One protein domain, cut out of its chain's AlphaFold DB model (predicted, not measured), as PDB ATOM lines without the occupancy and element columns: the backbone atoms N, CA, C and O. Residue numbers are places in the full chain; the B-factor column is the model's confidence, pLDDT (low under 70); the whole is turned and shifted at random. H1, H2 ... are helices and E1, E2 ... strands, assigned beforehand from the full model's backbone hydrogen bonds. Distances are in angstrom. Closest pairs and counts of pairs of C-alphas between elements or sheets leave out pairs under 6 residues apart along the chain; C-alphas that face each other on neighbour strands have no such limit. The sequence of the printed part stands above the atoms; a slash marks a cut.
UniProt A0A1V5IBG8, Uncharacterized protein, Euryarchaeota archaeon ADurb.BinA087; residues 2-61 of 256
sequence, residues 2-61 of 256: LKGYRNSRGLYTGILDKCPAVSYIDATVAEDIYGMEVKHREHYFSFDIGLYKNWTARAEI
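Overview. This is residues 2 to 61 of the 256 residues of an uncharacterized protein of Euryarchaeota archaeon ADurb.BinA087 (UniProt A0A1V5IBG8). A long, thin hairpin of two strands, E3 and E4, lies along the longest axis, with the short helix H1 near its base before E3 and the helix H2 continuing beyond the base after E4. A second, small hairpin, E1 and E2, extends sideways beyond H1, and its residues 6 to 11 stick out free. The printed part has 60 residues, with four named strands and two named helices in the order E1, E2, H1, E3, E4, H2; each sheet is one antiparallel pair, and the class is mixed, helices and strands. The whole is extended, with a radius of gyration of the C-alphas of 17.6 A, and flat, spanning 57 by 37 by 8 A.

Along the chain. E3, residues 22 to 33, is 33.0 A long and begins at C-alpha 22 (85.308, -23.212, 12.336). E4, residues 36 to 47, is 34.9 A long. H1 holds residues 15 to 18, and H2 residues 49 to 56, 10.3 A long, ending at C-alpha 56 (94.306, -22.840, 2.909). E1 is residues 5 to 7 and E2 residues 10 to 12.

Arrangement. E3 and E4 form an antiparallel hairpin at 161 degrees, with N 25 and O 44 within hydrogen-bond range at 2.9 A. The closest C-alphas of H1 and E3, those of Leu 16 and Val 22, are 6.0 A apart. E3 and H2 are only just apart, at 8.3 A. H1 and H2 are apart. E1 and E2 form an antiparallel hairpin at 158 degrees, with N 5 and O 12 at 2.9 A; both strands are apart from E3 and E4. In H2 every O i to N i+4 pair is within hydrogen-bond range; H1 is too short for one.

Size, cuts and confidence. The two C-alphas farthest apart, those of Gly 35 and Glu 60, are 57.5 A apart. The printed part has no cut, and its five links are tight. Mean pLDDT of the printed part is 89.3; residues 58 to 61 are under 70.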
ATOM      1  N   LEU A   2      90.370 -21.585  21.974       83.94
ATOM      2  CA  LEU A   2      89.240 -21.570  21.032       83.94
ATOM      3  C   LEU A   2      88.729 -20.142  20.760       83.94
ATOM      4  O   LEU A   2      88.696 -19.690  19.617       83.94
ATOM      5  N   LYS A   3      88.424 -19.421  21.841       88.38
ATOM      6  CA  LYS A   3      88.132 -17.980  21.868       88.38
ATOM      7  C   LYS A   3      89.429 -17.206  22.150       88.38
ATOM      8  O   LYS A   3      90.367 -17.772  22.719       88.38
ATOM      9  N   GLY A   4      89.501 -15.947  21.719       91.19
ATOM     10  CA  GLY A   4      90.634 -15.070  22.022       91.19
ATOM     11  C   GLY A   4      90.707 -14.675  23.500       91.19
ATOM     12  O   GLY A   4      89.726 -14.791  24.234       91.19
ATOM     13  N   TYR A   5      91.868 -14.185  23.932       91.38
ATOM     14  CA  TYR A   5      92.091 -13.677  25.288       91.38
ATOM     15  C   TYR A   5      92.927 -12.396  25.271       91.38
ATOM     16  O   TYR A   5      93.654 -12.117  24.316       91.38
ATOM     17  N   ARG A   6      92.826 -11.596  26.336       94.50
ATOM     18  CA  ARG A   6      93.603 -10.364  26.510       94.50
ATOM     19  C   ARG A   6      94.450 -10.476  27.769       94.50
ATOM     20  O   ARG A   6      93.932 -10.860  28.813       94.50
ATOM     21  N   ASN A   7      95.722 -10.115  27.677       91.69
ATOM     22  CA  ASN A   7      96.628  -9.993  28.820       91.69
ATOM     23  C   ASN A   7      97.243  -8.579  28.855       91.69
ATOM     24  O   ASN A   7      96.878  -7.715  28.055       91.69
ATOM     25  N   SER A   8      98.180  -8.335  29.772       93.31
ATOM     26  CA  SER A   8      98.893  -7.053  29.895       93.31
ATOM     27  C   SER A   8      99.758  -6.684  28.680       93.31
ATOM     28  O   SER A   8     100.116  -5.519  28.530       93.31
ATOM     29  N   ARG A   9     100.086  -7.647  27.809       92.06
ATOM     30  CA  ARG A   9     100.929  -7.469  26.614       92.06
ATOM     31  C   ARG A   9     100.132  -7.316  25.312       92.06
ATOM     32  O   ARG A   9     100.702  -6.874  24.319       92.06
ATOM     33  N   GLY A  10      98.838  -7.654  25.286       89.88
ATOM     34  CA  GLY A  10      97.990  -7.449  24.109       89.88
ATOM     35  C   GLY A  10      96.729  -8.314  24.039       89.88
ATOM     36  O   GLY A  10      96.368  -9.030  24.976       89.88
ATOM     37  N   LEU A  11      96.047  -8.231  22.891       93.44
ATOM     38  CA  LEU A  11      94.907  -9.073  22.525       93.44
ATOM     39  C   LEU A  11      95.373 -10.206  21.602       93.44
ATOM     40  O   LEU A  11      95.865  -9.957  20.502       93.44
ATOM     41  N   TYR A  12      95.153 -11.444  22.026       90.31
ATOM     42  CA  TYR A  12      95.456 -12.649  21.268       90.31
ATOM     43  C   TYR A  12      94.153 -13.215  20.708       90.31
ATOM     44  O   TYR A  12      93.321 -13.733  21.451       90.31
ATOM     45  N   THR A  13      93.969 -13.117  19.393       92.75
ATOM     46  CA  THR A  13      92.803 -13.692  18.707       92.75
ATOM     47  C   THR A  13      92.824 -15.224  18.770       92.75
ATOM     48  O   THR A  13      93.888 -15.837  18.637       92.75
ATOM     49  N   GLY A  14      91.662 -15.838  19.001       91.00
ATOM     50  CA  GLY A  14      91.465 -17.286  19.113       91.00
ATOM     51  C   GLY A  14      91.368 -17.975  17.753       91.00
ATOM     52  O   GLY A  14      91.500 -17.334  16.713       91.00
ATOM     53  N   ILE A  15      91.133 -19.290  17.732       90.94
ATOM     54  CA  ILE A  15      91.001 -20.015  16.456       90.94
ATOM     55  C   ILE A  15      89.727 -19.617  15.693       90.94
ATOM     56  O   ILE A  15      89.786 -19.496  14.472       90.94
ATOM     57  N   LEU A  16      88.629 -19.315  16.402       91.44
ATOM     58  CA  LEU A  16      87.369 -18.824  15.818       91.44
ATOM     59  C   LEU A  16      87.536 -17.469  15.102       91.44
ATOM     60  O   LEU A  16      86.828 -17.180  14.146       91.44
ATOM     61  N   ASP A  17      88.505 -16.658  15.533       89.19
ATOM     62  CA  ASP A  17      88.821 -15.358  14.929       89.19
ATOM     63  C   ASP A  17      89.780 -15.476  13.724       89.19
ATOM     64  O   ASP A  17      89.975 -14.511  12.983       89.19
ATOM     65  N   LYS A  18      90.455 -16.626  13.569       90.44
ATOM     66  CA  LYS A  18      91.498 -16.858  12.553       90.44
ATOM     67  C   LYS A  18      91.035 -17.762  11.415       90.44
ATOM     68  O   LYS A  18      91.411 -17.516  10.274       90.44
ATOM     69  N   CYS A  19      90.284 -18.817  11.727       89.94
ATOM     70  CA  CYS A  19      89.917 -19.875  10.793       89.94
ATOM     71  C   CYS A  19      88.423 -19.771  10.439       89.94
ATOM     72  O   CYS A  19      87.591 -20.171  11.254       89.94
ATOM     73  N   PRO A  20      88.055 -19.291   9.235       91.94
ATOM     74  CA  PRO A  20      86.652 -19.119   8.846       91.94
ATOM     75  C   PRO A  20      85.898 -20.449   8.708       91.94
ATOM     76  O   PRO A  20      84.673 -20.456   8.680       91.94
ATOM     77  N   ALA A  21      86.619 -21.571   8.624       94.62
ATOM     78  CA  ALA A  21      86.048 -22.907   8.543       94.62
ATOM     79  C   ALA A  21      85.489 -23.432   9.873       94.62
ATOM     80  O   ALA A  21      84.773 -24.426   9.855       94.62
ATOM     81  N   VAL A  22      85.816 -22.811  11.015       94.94
ATOM     82  CA  VAL A  22      85.308 -23.212  12.336       94.94
ATOM     83  C   VAL A  22      84.233 -22.224  12.777       94.94
ATOM     84  O   VAL A  22      84.489 -21.024  12.846       94.94
ATOM     85  N   SER A  23      83.051 -22.720  13.143       93.19
ATOM     86  CA  SER A  23      81.991 -21.895  13.733       93.19
ATOM     87  C   SER A  23      81.515 -22.439  15.084       93.19
ATOM     88  O   SER A  23      81.733 -23.606  15.417       93.19
ATOM     89  N   TYR A  24      80.903 -21.560  15.880       94.25
ATOM     90  CA  TYR A  24      80.431 -21.812  17.242       94.25
ATOM     91  C   TYR A  24      79.019 -21.254  17.419       94.25
ATOM     92  O   TYR A  24      78.754 -20.116  17.027       94.25
ATOM     93  N   ILE A  25      78.145 -22.032  18.053       95.19
ATOM     94  CA  ILE A  25      76.792 -21.635  18.444       95.19
ATOM     95  C   ILE A  25      76.631 -21.908  19.945       95.19
ATOM     96  O   ILE A  25      76.901 -23.009  20.425       95.19
ATOM     97  N   ASP A  26      76.189 -20.890  20.680       95.62
ATOM     98  CA  ASP A  26      75.850 -20.951  22.106       95.62
ATOM     99  C   ASP A  26      74.324 -21.048  22.212       95.62
ATOM    100  O   ASP A  26      73.620 -20.076  21.932       95.62
ATOM    101  N   ALA A  27      73.811 -22.233  22.537       95.81
ATOM    102  CA  ALA A  27      72.382 -22.485  22.672       95.81
ATOM    103  C   ALA A  27      72.010 -22.580  24.155       95.81
ATOM    104  O   ALA A  27      72.768 -23.110  24.963       95.81
ATOM    105  N   THR A  28      70.835 -22.079  24.530       96.75
ATOM    106  CA  THR A  28      70.233 -22.382  25.837       96.75
ATOM    107  C   THR A  28      69.054 -23.303  25.592       96.75
ATOM    108  O   THR A  28      68.082 -22.892  24.959       96.75
ATOM    109  N   VAL A  29      69.163 -24.543  26.061       96.00
ATOM    110  CA  VAL A  29      68.115 -25.556  25.950       96.00
ATOM    111  C   VAL A  29      67.328 -25.583  27.252       96.00
ATOM    112  O   VAL A  29      67.899 -25.491  28.341       96.00
ATOM    113  N   ALA A  30      66.005 -25.643  27.119       95.31
ATOM    114  CA  ALA A  30      65.078 -25.845  28.218       95.31
ATOM    115  C   ALA A  30      64.548 -27.281  28.141       95.31
ATOM    116  O   ALA A  30      63.992 -27.672  27.114       95.31
ATOM    117  N   GLU A  31      64.721 -28.040  29.215       95.31
ATOM    118  CA  GLU A  31      64.235 -29.408  29.373       95.31
ATOM    119  C   GLU A  31      63.302 -29.456  30.590       95.31
ATOM    120  O   GLU A  31      63.616 -28.890  31.637       95.31
ATOM    121  N   ASP A  32      62.141 -30.099  30.462       95.19
ATOM    122  CA  ASP A  32      61.229 -30.300  31.592       95.19
ATOM    123  C   ASP A  32      61.537 -31.630  32.287       95.19
ATOM    124  O   ASP A  32      61.256 -32.708  31.759       95.19
ATOM    125  N   ILE A  33      62.121 -31.552  33.482       90.62
ATOM    126  CA  ILE A  33      62.531 -32.713  34.270       90.62
ATOM    127  C   ILE A  33      61.599 -32.813  35.483       90.62
ATOM    128  O   ILE A  33      61.728 -32.071  36.453       90.62
ATOM    129  N   TYR A  34      60.646 -33.749  35.424       90.06
ATOM    130  CA  TYR A  34      59.604 -33.963  36.445       90.06
ATOM    131  C   TYR A  34      58.722 -32.726  36.740       90.06
ATOM    132  O   TYR A  34      58.328 -32.504  37.887       90.06
ATOM    133  N   GLY A  35      58.377 -31.927  35.724       91.50
ATOM    134  CA  GLY A  35      57.559 -30.717  35.889       91.50
ATOM    135  C   GLY A  35      58.348 -29.498  36.382       91.50
ATOM    136  O   GLY A  35      57.748 -28.504  36.797       91.50
ATOM    137  N   MET A  36      59.681 -29.577  36.379       91.44
ATOM    138  CA  MET A  36      60.589 -28.463  36.626       91.44
ATOM    139  C   MET A  36      61.338 -28.129  35.334       91.44
ATOM    140  O   MET A  36      62.144 -28.922  34.849       91.44
ATOM    141  N   GLU A  37      61.118 -26.920  34.813       94.50
ATOM    142  CA  GLU A  37      61.861 -26.403  33.663       94.50
ATOM    143  C   GLU A  37      63.323 -26.127  34.059       94.50
ATOM    144  O   GLU A  37      63.637 -25.144  34.737       94.50
ATOM    145  N   VAL A  38      64.229 -26.992  33.614       95.62
ATOM    146  CA  VAL A  38      65.676 -26.839  33.754       95.62
ATOM    147  C   VAL A  38      66.220 -26.183  32.490       95.62
ATOM    148  O   VAL A  38      65.916 -26.599  31.376       95.62
ATOM    149  N   LYS A  39      67.051 -25.149  32.646       95.38
ATOM    150  CA  LYS A  39      67.730 -24.477  31.531       95.38
ATOM    151  C   LYS A  39      69.230 -24.694  31.624       95.38
ATOM    152  O   LYS A  39      69.852 -24.264  32.594       95.38
ATOM    153  N   HIS A  40      69.810 -25.317  30.603       95.44
ATOM    154  CA  HIS A  40      71.251 -25.525  30.490       95.44
ATOM    155  C   HIS A  40      71.794 -24.912  29.197       95.44
ATOM    156  O   HIS A  40      71.059 -24.615  28.255       95.44
ATOM    157  N   ARG A  41      73.104 -24.658  29.179       96.56
ATOM    158  CA  ARG A  41      73.806 -24.161  27.994       96.56
ATOM    159  C   ARG A  41      74.449 -25.313  27.250       96.56
ATOM    160  O   ARG A  41      75.119 -26.146  27.853       96.56
ATOM    161  N   GLU A  42      74.301 -25.285  25.937       96.75
ATOM    162  CA  GLU A  42      74.940 -26.200  25.010       96.75
ATOM    163  C   GLU A  42      75.827 -25.427  24.036       96.75
ATOM    164  O   GLU A  42      75.579 -24.268  23.687       96.75
ATOM    165  N   HIS A  43      76.912 -26.069  23.620       95.25
ATOM    166  CA  HIS A  43      77.957 -25.453  22.817       95.25
ATOM    167  C   HIS A  43      78.201 -26.303  21.580       95.25
ATOM    168  O   HIS A  43      78.873 -27.332  21.635       95.25
ATOM    169  N   TYR A  44      77.641 -25.854  20.464       95.62
ATOM    170  CA  TYR A  44      77.740 -26.538  19.186       95.62
ATOM    171  C   TYR A  44      78.899 -25.964  18.378       95.62
ATOM    172  O   TYR A  44      79.062 -24.746  18.269       95.62
ATOM    173  N   PHE A  45      79.686 -26.852  17.779       94.00
ATOM    174  CA  PHE A  45      80.793 -26.508  16.896       94.00
ATOM    175  C   PHE A  45      80.605 -27.209  15.561       94.00
ATOM    176  O   PHE A  45      80.169 -28.358  15.517       94.00
ATOM    177  N   SER A  46      80.961 -26.535  14.473       94.25
ATOM    178  CA  SER A  46      81.011 -27.162  13.154       94.25
ATOM    179  C   SER A  46      82.271 -26.754  12.403       94.25
ATOM    180  O   SER A  46      82.835 -25.680  12.641       94.25
ATOM    181  N   PHE A  47      82.721 -27.651  11.526       95.19
ATOM    182  CA  PHE A  47      83.909 -27.479  10.703       95.19
ATOM    183  C   PHE A  47      83.571 -27.733   9.232       95.19
ATOM    184  O   PHE A  47      83.176 -28.839   8.865       95.19
ATOM    185  N   ASP A  48      83.735 -26.713   8.394       93.62
ATOM    186  CA  ASP A  48      83.531 -26.808   6.949       93.62
ATOM    187  C   ASP A  48      84.863 -27.122   6.250       93.62
ATOM    188  O   ASP A  48      85.728 -26.259   6.070       93.62
ATOM    189  N   ILE A  49      85.022 -28.380   5.834       88.75
ATOM    190  CA  ILE A  49      86.216 -28.855   5.126       88.75
ATOM    191  C   ILE A  49      86.429 -28.154   3.773       88.75
ATOM    192  O   ILE A  49      87.573 -27.931   3.379       88.75
ATOM    193  N   GLY A  50      85.361 -27.771   3.068       84.88
ATOM    194  CA  GLY A  50      85.449 -27.070   1.785       84.88
ATOM    195  C   GLY A  50      85.918 -25.630   1.972       84.88
ATOM    196  O   GLY A  50      86.818 -25.163   1.271       84.88
ATOM    197  N   LEU A  51      85.384 -24.941   2.981       90.00
ATOM    198  CA  LEU A  51      85.840 -23.608   3.366       90.00
ATOM    199  C   LEU A  51      87.280 -23.632   3.900       90.00
ATOM    200  O   LEU A  51      88.057 -22.739   3.566       90.00
ATOM    201  N   TYR A  52      87.673 -24.672   4.646       87.81
ATOM    202  CA  TYR A  52      89.058 -24.869   5.089       87.81
ATOM    203  C   TYR A  52      90.019 -25.066   3.913       87.81
ATOM    204  O   TYR A  52      91.044 -24.386   3.844       87.81
ATOM    205  N   LYS A  53      89.679 -25.944   2.960       82.19
ATOM    206  CA  LYS A  53      90.459 -26.140   1.729       82.19
ATOM    207  C   LYS A  53      90.589 -24.840   0.937       82.19
ATOM    208  O   LYS A  53      91.693 -24.472   0.565       82.19
ATOM    209  N   ASN A  54      89.496 -24.106   0.729       83.12
ATOM    210  CA  ASN A  54      89.515 -22.852  -0.032       83.12
ATOM    211  C   ASN A  54      90.308 -21.737   0.669       83.12
ATOM    212  O   ASN A  54      90.949 -20.918   0.010       83.12
ATOM    213  N   TRP A  55      90.275 -21.701   2.002       81.50
ATOM    214  CA  TRP A  55      91.051 -20.761   2.808       81.50
ATOM    215  C   TRP A  55      92.550 -21.097   2.797       81.50
ATOM    216  O   TRP A  55      93.373 -20.205   2.596       81.50
ATOM    217  N   THR A  56      92.908 -22.378   2.931       80.06
ATOM    218  CA  THR A  56      94.306 -22.840   2.909       80.06
ATOM    219  C   THR A  56      94.912 -22.900   1.505       80.06
ATOM    220  O   THR A  56      96.105 -22.665   1.367       80.06
ATOM    221  N   ALA A  57      94.120 -23.081   0.444       71.25
ATOM    222  CA  ALA A  57      94.597 -23.042  -0.946       71.25
ATOM    223  C   ALA A  57      95.183 -21.679  -1.368       71.25
ATOM    224  O   ALA A  57      95.931 -21.617  -2.338       71.25
ATOM    225  N   ARG A  58      94.861 -20.591  -0.649       60.12
ATOM    226  CA  ARG A  58      95.458 -19.252  -0.841       60.12
ATOM    227  C   ARG A  58      96.523 -18.915   0.215       60.12
ATOM    228  O   ARG A  58      97.075 -17.817   0.194       60.12
ATOM    229  N   ALA A  59      96.794 -19.826   1.150       60.75
ATOM    230  CA  ALA A  59      97.888 -19.707   2.101       60.75
ATOM    231  C   ALA A  59      99.169 -20.239   1.445       60.75
ATOM    232  O   ALA A  59      99.562 -21.385   1.643       60.75
ATOM    233  N   GLU A  60      99.798 -19.377   0.646       53.66
ATOM    234  CA  GLU A  60     101.111 -19.593   0.035       53.66
ATOM    235  C   GLU A  60     102.213 -19.730   1.105       53.66
ATOM    236  O   GLU A  60     102.937 -18.787   1.429       53.66
ATOM    237  N   ILE A  61     102.306 -20.923   1.690       58.69
ATOM    238  CA  ILE A  61     103.417 -21.362   2.530       58.69
ATOM    239  C   ILE A  61     104.330 -22.180   1.625       58.69
ATOM    240  O   ILE A  61     104.089 -23.358   1.374       58.69
TER     241      ILE A  61